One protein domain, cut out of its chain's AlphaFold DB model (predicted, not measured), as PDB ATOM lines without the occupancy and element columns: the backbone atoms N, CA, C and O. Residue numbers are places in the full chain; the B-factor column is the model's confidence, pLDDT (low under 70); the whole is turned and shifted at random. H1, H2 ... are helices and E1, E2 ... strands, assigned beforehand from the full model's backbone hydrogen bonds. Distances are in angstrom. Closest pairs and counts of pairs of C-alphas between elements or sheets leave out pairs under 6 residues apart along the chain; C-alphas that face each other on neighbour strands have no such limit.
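This is residues 2 to 67 of the 73 residues of an uncharacterized protein of Ruminococcus sp (UniProt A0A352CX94). Little regular structure forms an elongated frame, mostly loops: the two-strand hairpin E2 and E3 makes one long side, E1 the opposite side, H2 one end and residues 31 to 38 the other. Residues 59 to 67 run back from E3 towards E1. The 66 printed residues, 24 in named elements, run H1, H2, E1, E2, E3; the class is mixed, the sheet antiparallel. It is only just compact, close to loose, with radius of gyration of the C-alphas 12.6 A and spans 34 by 21 by 18 A.

E2 is residues 39 to 42, 10.6 A; E3, 55 to 58, 10.3 A, ending at C-alpha 58 (13.574, -27.207, -29.012). E1 is 26 to 30, 13.1 A. H2 is 11 to 17, 10.0 A; H1 is 3 to 6, 5.6 A, from C-alpha 3 (23.742, -15.853, -35.048).

E2 and E3 are antiparallel at 149 degrees; N 56 and O 41 are 2.8 A apart, within hydrogen-bond range. E1 pairs with no named strand and is apart from E2 and E3. H1 and H2 are close but not clearly touching; their closest C-alphas, Ile 6 and Ile 14, are 6.4 A apart. In H2 every O i to N i+4 pair is within hydrogen-bond range; H1 is too short for one.

The farthest C-alphas, Ala 34 and Glu 48, are 36.1 A apart. The printed part has no cut; the E2 to E3 link is long, and no printed residue is under 70 in pLDDT.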
ATOM      1  N   ASN A   2      22.469 -20.315 -33.719       79.00
ATOM      2  CA  ASN A   2      23.602 -19.408 -33.521       79.00
ATOM      3  C   ASN A   2      23.520 -18.269 -34.558       79.00
ATOM      4  O   ASN A   2      23.209 -18.523 -35.719       79.00
ATOM      5  N   TYR A   3      23.781 -17.020 -34.154       81.88
ATOM      6  CA  TYR A   3      23.742 -15.853 -35.048       81.88
ATOM      7  C   TYR A   3      24.682 -16.010 -36.248       81.88
ATOM      8  O   TYR A   3      24.345 -15.619 -37.363       81.88
ATOM      9  N   GLU A   4      25.833 -16.647 -36.039       85.62
ATOM     10  CA  GLU A   4      26.826 -16.904 -37.086       85.62
ATOM     11  C   GLU A   4      26.278 -17.766 -38.234       85.62
ATOM     12  O   GLU A   4      26.687 -17.588 -39.378       85.62
ATOM     13  N   GLU A   5      25.306 -18.650 -37.974       85.38
ATOM     14  CA  GLU A   5      24.711 -19.507 -39.009       85.38
ATOM     15  C   GLU A   5      23.828 -18.747 -40.000       85.38
ATOM     16  O   GLU A   5      23.492 -19.296 -41.052       85.38
ATOM     17  N   ILE A   6      23.433 -17.516 -39.661       89.81
ATOM     18  CA  ILE A   6      22.596 -16.669 -40.511       89.81
ATOM     19  C   ILE A   6      23.319 -15.428 -41.036       89.81
ATOM     20  O   ILE A   6      22.735 -14.667 -41.804       89.81
ATOM     21  N   GLN A   7      24.579 -15.212 -40.650       89.81
ATOM     22  CA  GLN A   7      25.350 -14.071 -41.133       89.81
ATOM     23  C   GLN A   7      25.515 -14.106 -42.652       89.81
ATOM     24  O   GLN A   7      25.974 -15.092 -43.225       89.81
ATOM     25  N   GLY A   8      25.130 -13.008 -43.307       90.19
ATOM     26  CA  GLY A   8      25.184 -12.872 -44.764       90.19
ATOM     27  C   GLY A   8      24.124 -13.676 -45.524       90.19
ATOM     28  O   GLY A   8      24.151 -13.678 -46.755       90.19
ATOM     29  N   LEU A   9      23.191 -14.341 -44.832       93.62
ATOM     30  CA  LEU A   9      22.059 -15.007 -45.468       93.62
ATOM     31  C   LEU A   9      20.891 -14.035 -45.647       93.62
ATOM     32  O   LEU A   9      20.536 -13.282 -44.747       93.62
ATOM     33  N   SER A  10      20.241 -14.102 -46.805       94.88
ATOM     34  CA  SER A  10      18.942 -13.454 -47.018       94.88
ATOM     35  C   SER A  10      17.832 -14.148 -46.220       94.88
ATOM     36  O   SER A  10      17.919 -15.345 -45.934       94.88
ATOM     37  N   SER A  11      16.726 -13.446 -45.953       95.56
ATOM     38  CA  SER A  11      15.537 -14.017 -45.296       95.56
ATOM     39  C   SER A  11      15.048 -15.314 -45.945       95.56
ATOM     40  O   SER A  11      14.676 -16.258 -45.247       95.56
ATOM     41  N   LYS A  12      15.119 -15.410 -47.278       96.00
ATOM     42  CA  LYS A  12      14.760 -16.620 -48.026       96.00
ATOM     43  C   LYS A  12      15.722 -17.786 -47.775       96.00
ATOM     44  O   LYS A  12      15.278 -18.923 -47.649       96.00
ATOM     45  N   GLN A  13      17.026 -17.521 -47.683       95.62
ATOM     46  CA  GLN A  13      18.025 -18.547 -47.356       95.62
ATOM     47  C   GLN A  13      17.907 -19.010 -45.901       95.62
ATOM     48  O   GLN A  13      18.072 -20.194 -45.629       95.62
ATOM     49  N   ILE A  14      17.577 -18.104 -44.976       95.56
ATOM     50  CA  ILE A  14      17.291 -18.455 -43.579       95.56
ATOM     51  C   ILE A  14      16.047 -19.348 -43.514       95.56
ATOM     52  O   ILE A  14      16.090 -20.402 -42.882       95.56
ATOM     53  N   LYS A  15      14.968 -18.974 -44.218       95.69
ATOM     54  CA  LYS A  15      13.757 -19.797 -44.332       95.69
ATOM     55  C   LYS A  15      14.087 -21.209 -44.816       95.69
ATOM     56  O   LYS A  15      13.663 -22.167 -44.182       95.69
ATOM     57  N   ASP A  16      14.863 -21.332 -45.890       96.94
ATOM     58  CA  ASP A  16      15.221 -22.631 -46.466       96.94
ATOM     59  C   ASP A  16      16.098 -23.478 -45.521       96.94
ATOM     60  O   ASP A  16      15.756 -24.618 -45.205       96.94
ATOM     61  N   LYS A  17      17.178 -22.887 -44.986       95.25
ATOM     62  CA  LYS A  17      18.155 -23.547 -44.098       95.25
ATOM     63  C   LYS A  17      17.537 -24.064 -42.799       95.25
ATOM     64  O   LYS A  17      17.976 -25.080 -42.267       95.25
ATOM     65  N   PHE A  18      16.546 -23.363 -42.261       95.38
ATOM     66  CA  PHE A  18      15.878 -23.752 -41.017       95.38
ATOM     67  C   PHE A  18      14.478 -24.322 -41.247       95.38
ATOM     68  O   PHE A  18      13.760 -24.514 -40.269       95.38
ATOM     69  N   ALA A  19      14.101 -24.590 -42.505       96.75
ATOM     70  CA  ALA A  19      12.779 -25.070 -42.896       96.75
ATOM     71  C   ALA A  19      11.654 -24.297 -42.181       96.75
ATOM     72  O   ALA A  19      10.819 -24.874 -41.492       96.75
ATOM     73  N   LEU A  20      11.666 -22.965 -42.286       95.44
ATOM     74  CA  LEU A  20      10.682 -22.103 -41.628       95.44
ATOM     75  C   LEU A  20       9.429 -21.937 -42.504       95.44
ATOM     76  O   LEU A  20       9.529 -21.883 -43.734       95.44
ATOM     77  N   PRO A  21       8.239 -21.768 -41.900       96.25
ATOM     78  CA  PRO A  21       7.008 -21.544 -42.657       96.25
ATOM     79  C   PRO A  21       7.001 -20.196 -43.397       96.25
ATOM     80  O   PRO A  21       6.399 -20.076 -44.461       96.25
ATOM     81  N   TYR A  22       7.701 -19.186 -42.869       96.50
ATOM     82  CA  TYR A  22       7.711 -17.820 -43.397       96.50
ATOM     83  C   TYR A  22       9.123 -17.244 -43.445       96.50
ATOM     84  O   TYR A  22      10.017 -17.681 -42.720       96.50
ATOM     85  N   GLU A  23       9.313 -16.232 -44.291       96.00
ATOM     86  CA  GLU A  23      10.543 -15.446 -44.308       96.00
ATOM     87  C   GLU A  23      10.611 -14.562 -43.063       96.00
ATOM     88  O   GLU A  23       9.708 -13.773 -42.775       96.00
ATOM     89  N   SER A  24      11.689 -14.713 -42.301       92.88
ATOM     90  CA  SER A  24      11.923 -13.905 -41.112       92.88
ATOM     91  C   SER A  24      12.304 -12.473 -41.500       92.88
ATOM     92  O   SER A  24      12.962 -12.241 -42.516       92.88
ATOM     93  N   THR A  25      11.923 -11.507 -40.663       94.44
ATOM     94  CA  THR A  25      12.275 -10.083 -40.828       94.44
ATOM     95  C   THR A  25      13.172  -9.553 -39.712       94.44
ATOM     96  O   THR A  25      13.815  -8.522 -39.877       94.44
ATOM     97  N   HIS A  26      13.207 -10.249 -38.576       92.56
ATOM     98  CA  HIS A  26      13.940  -9.850 -37.382       92.56
ATOM     99  C   HIS A  26      14.572 -11.068 -36.708       92.56
ATOM    100  O   HIS A  26      14.085 -12.192 -36.848       92.56
ATOM    101  N   ILE A  27      15.612 -10.815 -35.920       92.38
ATOM    102  CA  ILE A  27      16.202 -11.741 -34.955       92.38
ATOM    103  C   ILE A  27      16.132 -11.126 -33.553       92.38
ATOM    104  O   ILE A  27      16.193  -9.909 -33.400       92.38
ATOM    105  N   CYS A  28      16.020 -11.963 -32.527       92.19
ATOM    106  CA  CYS A  28      16.148 -11.567 -31.129       92.19
ATOM    107  C   CYS A  28      17.057 -12.543 -30.381       92.19
ATOM    108  O   CYS A  28      17.296 -13.663 -30.840       92.19
ATOM    109  N   ASP A  29      17.544 -12.100 -29.230       91.19
ATOM    110  CA  ASP A  29      18.275 -12.941 -28.293       91.19
ATOM    111  C   ASP A  29      17.285 -13.582 -27.313       91.19
ATOM    112  O   ASP A  29      16.300 -12.957 -26.903       91.19
ATOM    113  N   VAL A  30      17.558 -14.834 -26.944       89.50
ATOM    114  CA  VAL A  30      16.785 -15.592 -25.954       89.50
ATOM    115  C   VAL A  30      17.714 -15.963 -24.811       89.50
ATOM    116  O   VAL A  30      18.710 -16.654 -25.021       89.50
ATOM    117  N   GLU A  31      17.375 -15.527 -23.602       89.56
ATOM    118  CA  GLU A  31      18.084 -15.931 -22.388       89.56
ATOM    119  C   GLU A  31      17.372 -17.118 -21.738       89.56
ATOM    120  O   GLU A  31      16.194 -17.039 -21.385       89.56
ATOM    121  N   LEU A  32      18.101 -18.224 -21.570       89.38
ATOM    122  CA  LEU A  32      17.602 -19.420 -20.898       89.38
ATOM    123  C   LEU A  32      18.173 -19.491 -19.473       89.38
ATOM    124  O   LEU A  32      19.386 -19.331 -19.301       89.38
ATOM    125  N   PRO A  33      17.340 -19.750 -18.449       90.12
ATOM    126  CA  PRO A  33      17.820 -19.996 -17.096       90.12
ATOM    127  C   PRO A  33      18.836 -21.145 -17.027       90.12
ATOM    128  O   PRO A  33      18.766 -22.127 -17.769       90.12
ATOM    129  N   ALA A  34      19.781 -21.053 -16.090       91.38
ATOM    130  CA  ALA A  34      20.722 -22.139 -15.847       91.38
ATOM    131  C   ALA A  34      19.978 -23.414 -15.412       91.38
ATOM    132  O   ALA A  34      19.092 -23.366 -14.557       91.38
ATOM    133  N   GLY A  35      20.359 -24.554 -15.991       91.50
ATOM    134  CA  GLY A  35      19.698 -25.837 -15.746       91.50
ATOM    135  C   GLY A  35      18.468 -26.102 -16.622       91.50
ATOM    136  O   GLY A  35      17.862 -27.158 -16.471       91.50
ATOM    137  N   THR A  36      18.104 -25.201 -17.544       91.19
ATOM    138  CA  THR A  36      17.069 -25.483 -18.547       91.19
ATOM    139  C   THR A  36      17.509 -26.619 -19.467       91.19
ATOM    140  O   THR A  36      18.539 -26.536 -20.139       91.19
ATOM    141  N   GLU A  37      16.701 -27.675 -19.525       92.38
ATOM    142  CA  GLU A  37      16.866 -28.737 -20.511       92.38
ATOM    143  C   GLU A  37      16.426 -28.247 -21.890       92.38
ATOM    144  O   GLU A  37      15.322 -27.735 -22.066       92.38
ATOM    145  N   VAL A  38      17.298 -28.434 -22.877       92.06
ATOM    146  CA  VAL A  38      17.028 -28.122 -24.280       92.06
ATOM    147  C   VAL A  38      17.355 -29.328 -25.139       92.06
ATOM    148  O   VAL A  38      18.338 -30.033 -24.903       92.06
ATOM    149  N   ARG A  39      16.552 -29.556 -26.175       94.31
ATOM    150  CA  ARG A  39      16.903 -30.485 -27.251       94.31
ATOM    151  C   ARG A  39      17.516 -29.694 -28.387       94.31
ATOM    152  O   ARG A  39      17.080 -28.585 -28.668       94.31
ATOM    153  N   PHE A  40      18.504 -30.269 -29.055       92.94
ATOM    154  CA  PHE A  40      19.071 -29.685 -30.259       92.94
ATOM    155  C   PHE A  40      19.191 -30.739 -31.351       92.94
ATOM    156  O   PHE A  40      19.290 -31.936 -31.077       92.94
ATOM    157  N   GLY A  41      19.165 -30.287 -32.595       94.38
ATOM    158  CA  GLY A  41      19.240 -31.157 -33.756       94.38
ATOM    159  C   GLY A  41      19.334 -30.355 -35.040       94.38
ATOM    160  O   GLY A  41      19.239 -29.130 -35.031       94.38
ATOM    161  N   ILE A  42      19.536 -31.052 -36.150       95.62
ATOM    162  CA  ILE A  42      19.545 -30.432 -37.472       95.62
ATOM    163  C   ILE A  42      18.116 -30.411 -38.012       95.62
ATOM    164  O   ILE A  42      17.436 -31.438 -37.986       95.62
ATOM    165  N   ALA A  43      17.676 -29.248 -38.495       95.38
ATOM    166  CA  ALA A  43      16.397 -29.090 -39.175       95.38
ATOM    167  C   ALA A  43      16.323 -30.065 -40.351       95.38
ATOM    168  O   ALA A  43      17.213 -30.062 -41.204       95.38
ATOM    169  N   ASN A  44      15.283 -30.891 -40.401       96.88
ATOM    170  CA  ASN A  44      15.049 -31.745 -41.557       96.88
ATOM    171  C   ASN A  44      14.326 -30.966 -42.664       96.88
ATOM    172  O   ASN A  44      13.768 -29.895 -42.414       96.88
ATOM    173  N   GLU A  45      14.297 -31.533 -43.864       97.69
ATOM    174  CA  GLU A  45      13.463 -31.019 -44.943       97.69
ATOM    175  C   GLU A  45      11.986 -31.040 -44.533       97.69
ATOM    176  O   GLU A  45      11.468 -32.040 -44.023       97.69
ATOM    177  N   VAL A  46      11.304 -29.928 -44.797       97.19
ATOM    178  CA  VAL A  46       9.847 -29.835 -44.725       97.19
ATOM    179  C   VAL A  46       9.360 -29.324 -46.080       97.19
ATOM    180  O   VAL A  46       9.753 -28.218 -46.477       97.19
ATOM    181  N   PRO A  47       8.515 -30.093 -46.800       96.38
ATOM    182  CA  PRO A  47       7.989 -29.676 -48.094       96.38
ATOM    183  C   PRO A  47       7.414 -28.258 -48.036       96.38
ATOM    184  O   PRO A  47       6.718 -27.905 -47.088       96.38
ATOM    185  N   GLU A  48       7.736 -27.438 -49.041       95.25
ATOM    186  CA  GLU A  48       7.338 -26.020 -49.173       95.25
ATOM    187  C   GLU A  48       7.997 -25.033 -48.180       95.25
ATOM    188  O   GLU A  48       7.973 -23.811 -48.391       95.25
ATOM    189  N   TRP A  49       8.626 -25.518 -47.109       96.81
ATOM    190  CA  TRP A  49       9.261 -24.669 -46.096       96.81
ATOM    191  C   TRP A  49      10.750 -24.514 -46.372       96.81
ATOM    192  O   TRP A  49      11.227 -23.377 -46.441       96.81
ATOM    193  N   GLY A  50      11.449 -25.620 -46.622       96.31
ATOM    194  CA  GLY A  50      12.866 -25.607 -46.964       96.31
ATOM    195  C   GLY A  50      13.541 -26.966 -46.847       96.31
ATOM    196  O   GLY A  50      12.984 -27.896 -46.263       96.31
ATOM    197  N   LEU A  51      14.762 -27.049 -47.372       96.31
ATOM    198  CA  LEU A  51      15.599 -28.255 -47.322       96.31
ATOM    199  C   LEU A  51      16.172 -28.555 -45.926       96.31
ATOM    200  O   LEU A  51      16.622 -29.671 -45.675       96.31
ATOM    201  N   GLY A  52      16.159 -27.581 -45.013       94.94
ATOM    202  CA  GLY A  52      16.726 -27.737 -43.677       94.94
ATOM    203  C   GLY A  52      18.260 -27.669 -43.667       94.94
ATOM    204  O   GLY A  52      18.889 -27.027 -44.510       94.94
ATOM    205  N   GLY A  53      18.878 -28.300 -42.666       94.62
ATOM    206  CA  GLY A  53      20.333 -28.319 -42.471       94.62
ATOM    207  C   GLY A  53      20.878 -27.327 -41.433       94.62
ATOM    208  O   GLY A  53      22.071 -27.355 -41.136       94.62
ATOM    209  N   GLY A  54      20.047 -26.446 -40.873       93.50
ATOM    210  CA  GLY A  54      20.420 -25.542 -39.777       93.50
ATOM    211  C   GLY A  54      20.272 -26.169 -38.386       93.50
ATOM    212  O   GLY A  54      19.383 -26.993 -38.170       93.50
ATOM    213  N   LEU A  55      21.110 -25.764 -37.423       93.81
ATOM    214  CA  LEU A  55      21.009 -26.210 -36.030       93.81
ATOM    215  C   LEU A  55      19.824 -25.543 -35.306       93.81
ATOM    216  O   LEU A  55      19.779 -24.329 -35.086       93.81
ATOM    217  N   GLN A  56      18.871 -26.359 -34.871       91.94
ATOM    218  CA  GLN A  56      17.685 -25.941 -34.133       91.94
ATOM    219  C   GLN A  56      17.767 -26.339 -32.663       91.94
ATOM    220  O   GLN A  56      18.448 -27.295 -32.292       91.94
ATOM    221  N   PHE A  57      17.036 -25.588 -31.840       91.75
ATOM    222  CA  PHE A  57      16.863 -25.849 -30.417       91.75
ATOM    223  C   PHE A  57      15.366 -25.917 -30.127       91.75
ATOM    224  O   PHE A  57      14.626 -25.011 -30.507       91.75
ATOM    225  N   ASP A  58      14.939 -26.984 -29.468       90.44
ATOM    226  CA  ASP A  58      13.574 -27.207 -29.012       90.44
ATOM    227  C   ASP A  58      13.545 -27.103 -27.483       90.44
ATOM    228  O   ASP A  58      14.267 -27.811 -26.774       90.44
ATOM    229  N   LEU A  59      12.699 -26.201 -26.987       90.88
ATOM    230  CA  LEU A  59      12.472 -25.964 -25.559       90.88
ATOM    231  C   LEU A  59      11.458 -26.957 -24.970       90.88
ATOM    232  O   LEU A  59      11.005 -26.790 -23.844       90.88
ATOM    233  N   MET A  60      11.075 -27.988 -25.728       90.00
ATOM    234  CA  MET A  60      10.200 -29.081 -25.305       90.00
ATOM    235  C   MET A  60       8.834 -28.589 -24.805       90.00
ATOM    236  O   MET A  60       8.279 -29.118 -23.843       90.00
ATOM    237  N   GLY A  61       8.300 -27.548 -25.449       83.62
ATOM    238  CA  GLY A  61       7.036 -26.911 -25.067       83.62
ATOM    239  C   GLY A  61       7.128 -25.957 -23.871       83.62
ATOM    240  O   GLY A  61       6.103 -25.423 -23.448       83.62
ATOM    241  N   GLN A  62       8.325 -25.714 -23.328       86.00
ATOM    242  CA  GLN A  62       8.541 -24.680 -22.322       86.00
ATOM    243  C   GLN A  62       8.544 -23.300 -22.985       86.00
ATOM    244  O   GLN A  62       9.221 -23.074 -23.990       86.00
ATOM    245  N   TYR A  63       7.793 -22.368 -22.404       80.56
ATOM    246  CA  TYR A  63       7.742 -20.982 -22.854       80.56
ATOM    247  C   TYR A  63       8.547 -20.099 -21.909       80.56
ATOM    248  O   TYR A  63       8.275 -20.047 -20.709       80.56
ATOM    249  N   PHE A  64       9.502 -19.366 -22.471       80.12
ATOM    250  CA  PHE A  64      10.269 -18.353 -21.762       80.12
ATOM    251  C   PHE A  64       9.920 -16.993 -22.360       80.12
ATOM    252  O   PHE A  64      10.054 -16.797 -23.562       80.12
ATOM    253  N   ASN A  65       9.480 -16.044 -21.534       72.19
ATOM    254  CA  ASN A  65       9.124 -14.688 -21.977       72.19
ATOM    255  C   ASN A  65      10.338 -13.739 -22.041       72.19
ATOM    256  O   ASN A  65      10.179 -12.522 -21.972       72.19
ATOM    257  N   SER A  66      11.546 -14.286 -22.172       83.44
ATOM    258  CA  SER A  66      12.801 -13.530 -22.170       83.44
ATOM    259  C   SER A  66      13.338 -13.378 -23.592       83.44
ATOM    260  O   SER A  66      14.349 -13.977 -23.950       83.44
ATOM    261  N   PHE A  67      12.631 -12.586 -24.402       88.75
ATOM    262  CA  PHE A  67      13.081 -12.171 -25.732       88.75
ATOM    263  C   PHE A  67      13.580 -10.729 -25.666       88.75
ATOM    264  O   PHE A  67      12.856  -9.837 -25.219       88.75
TER     265      PHE A  67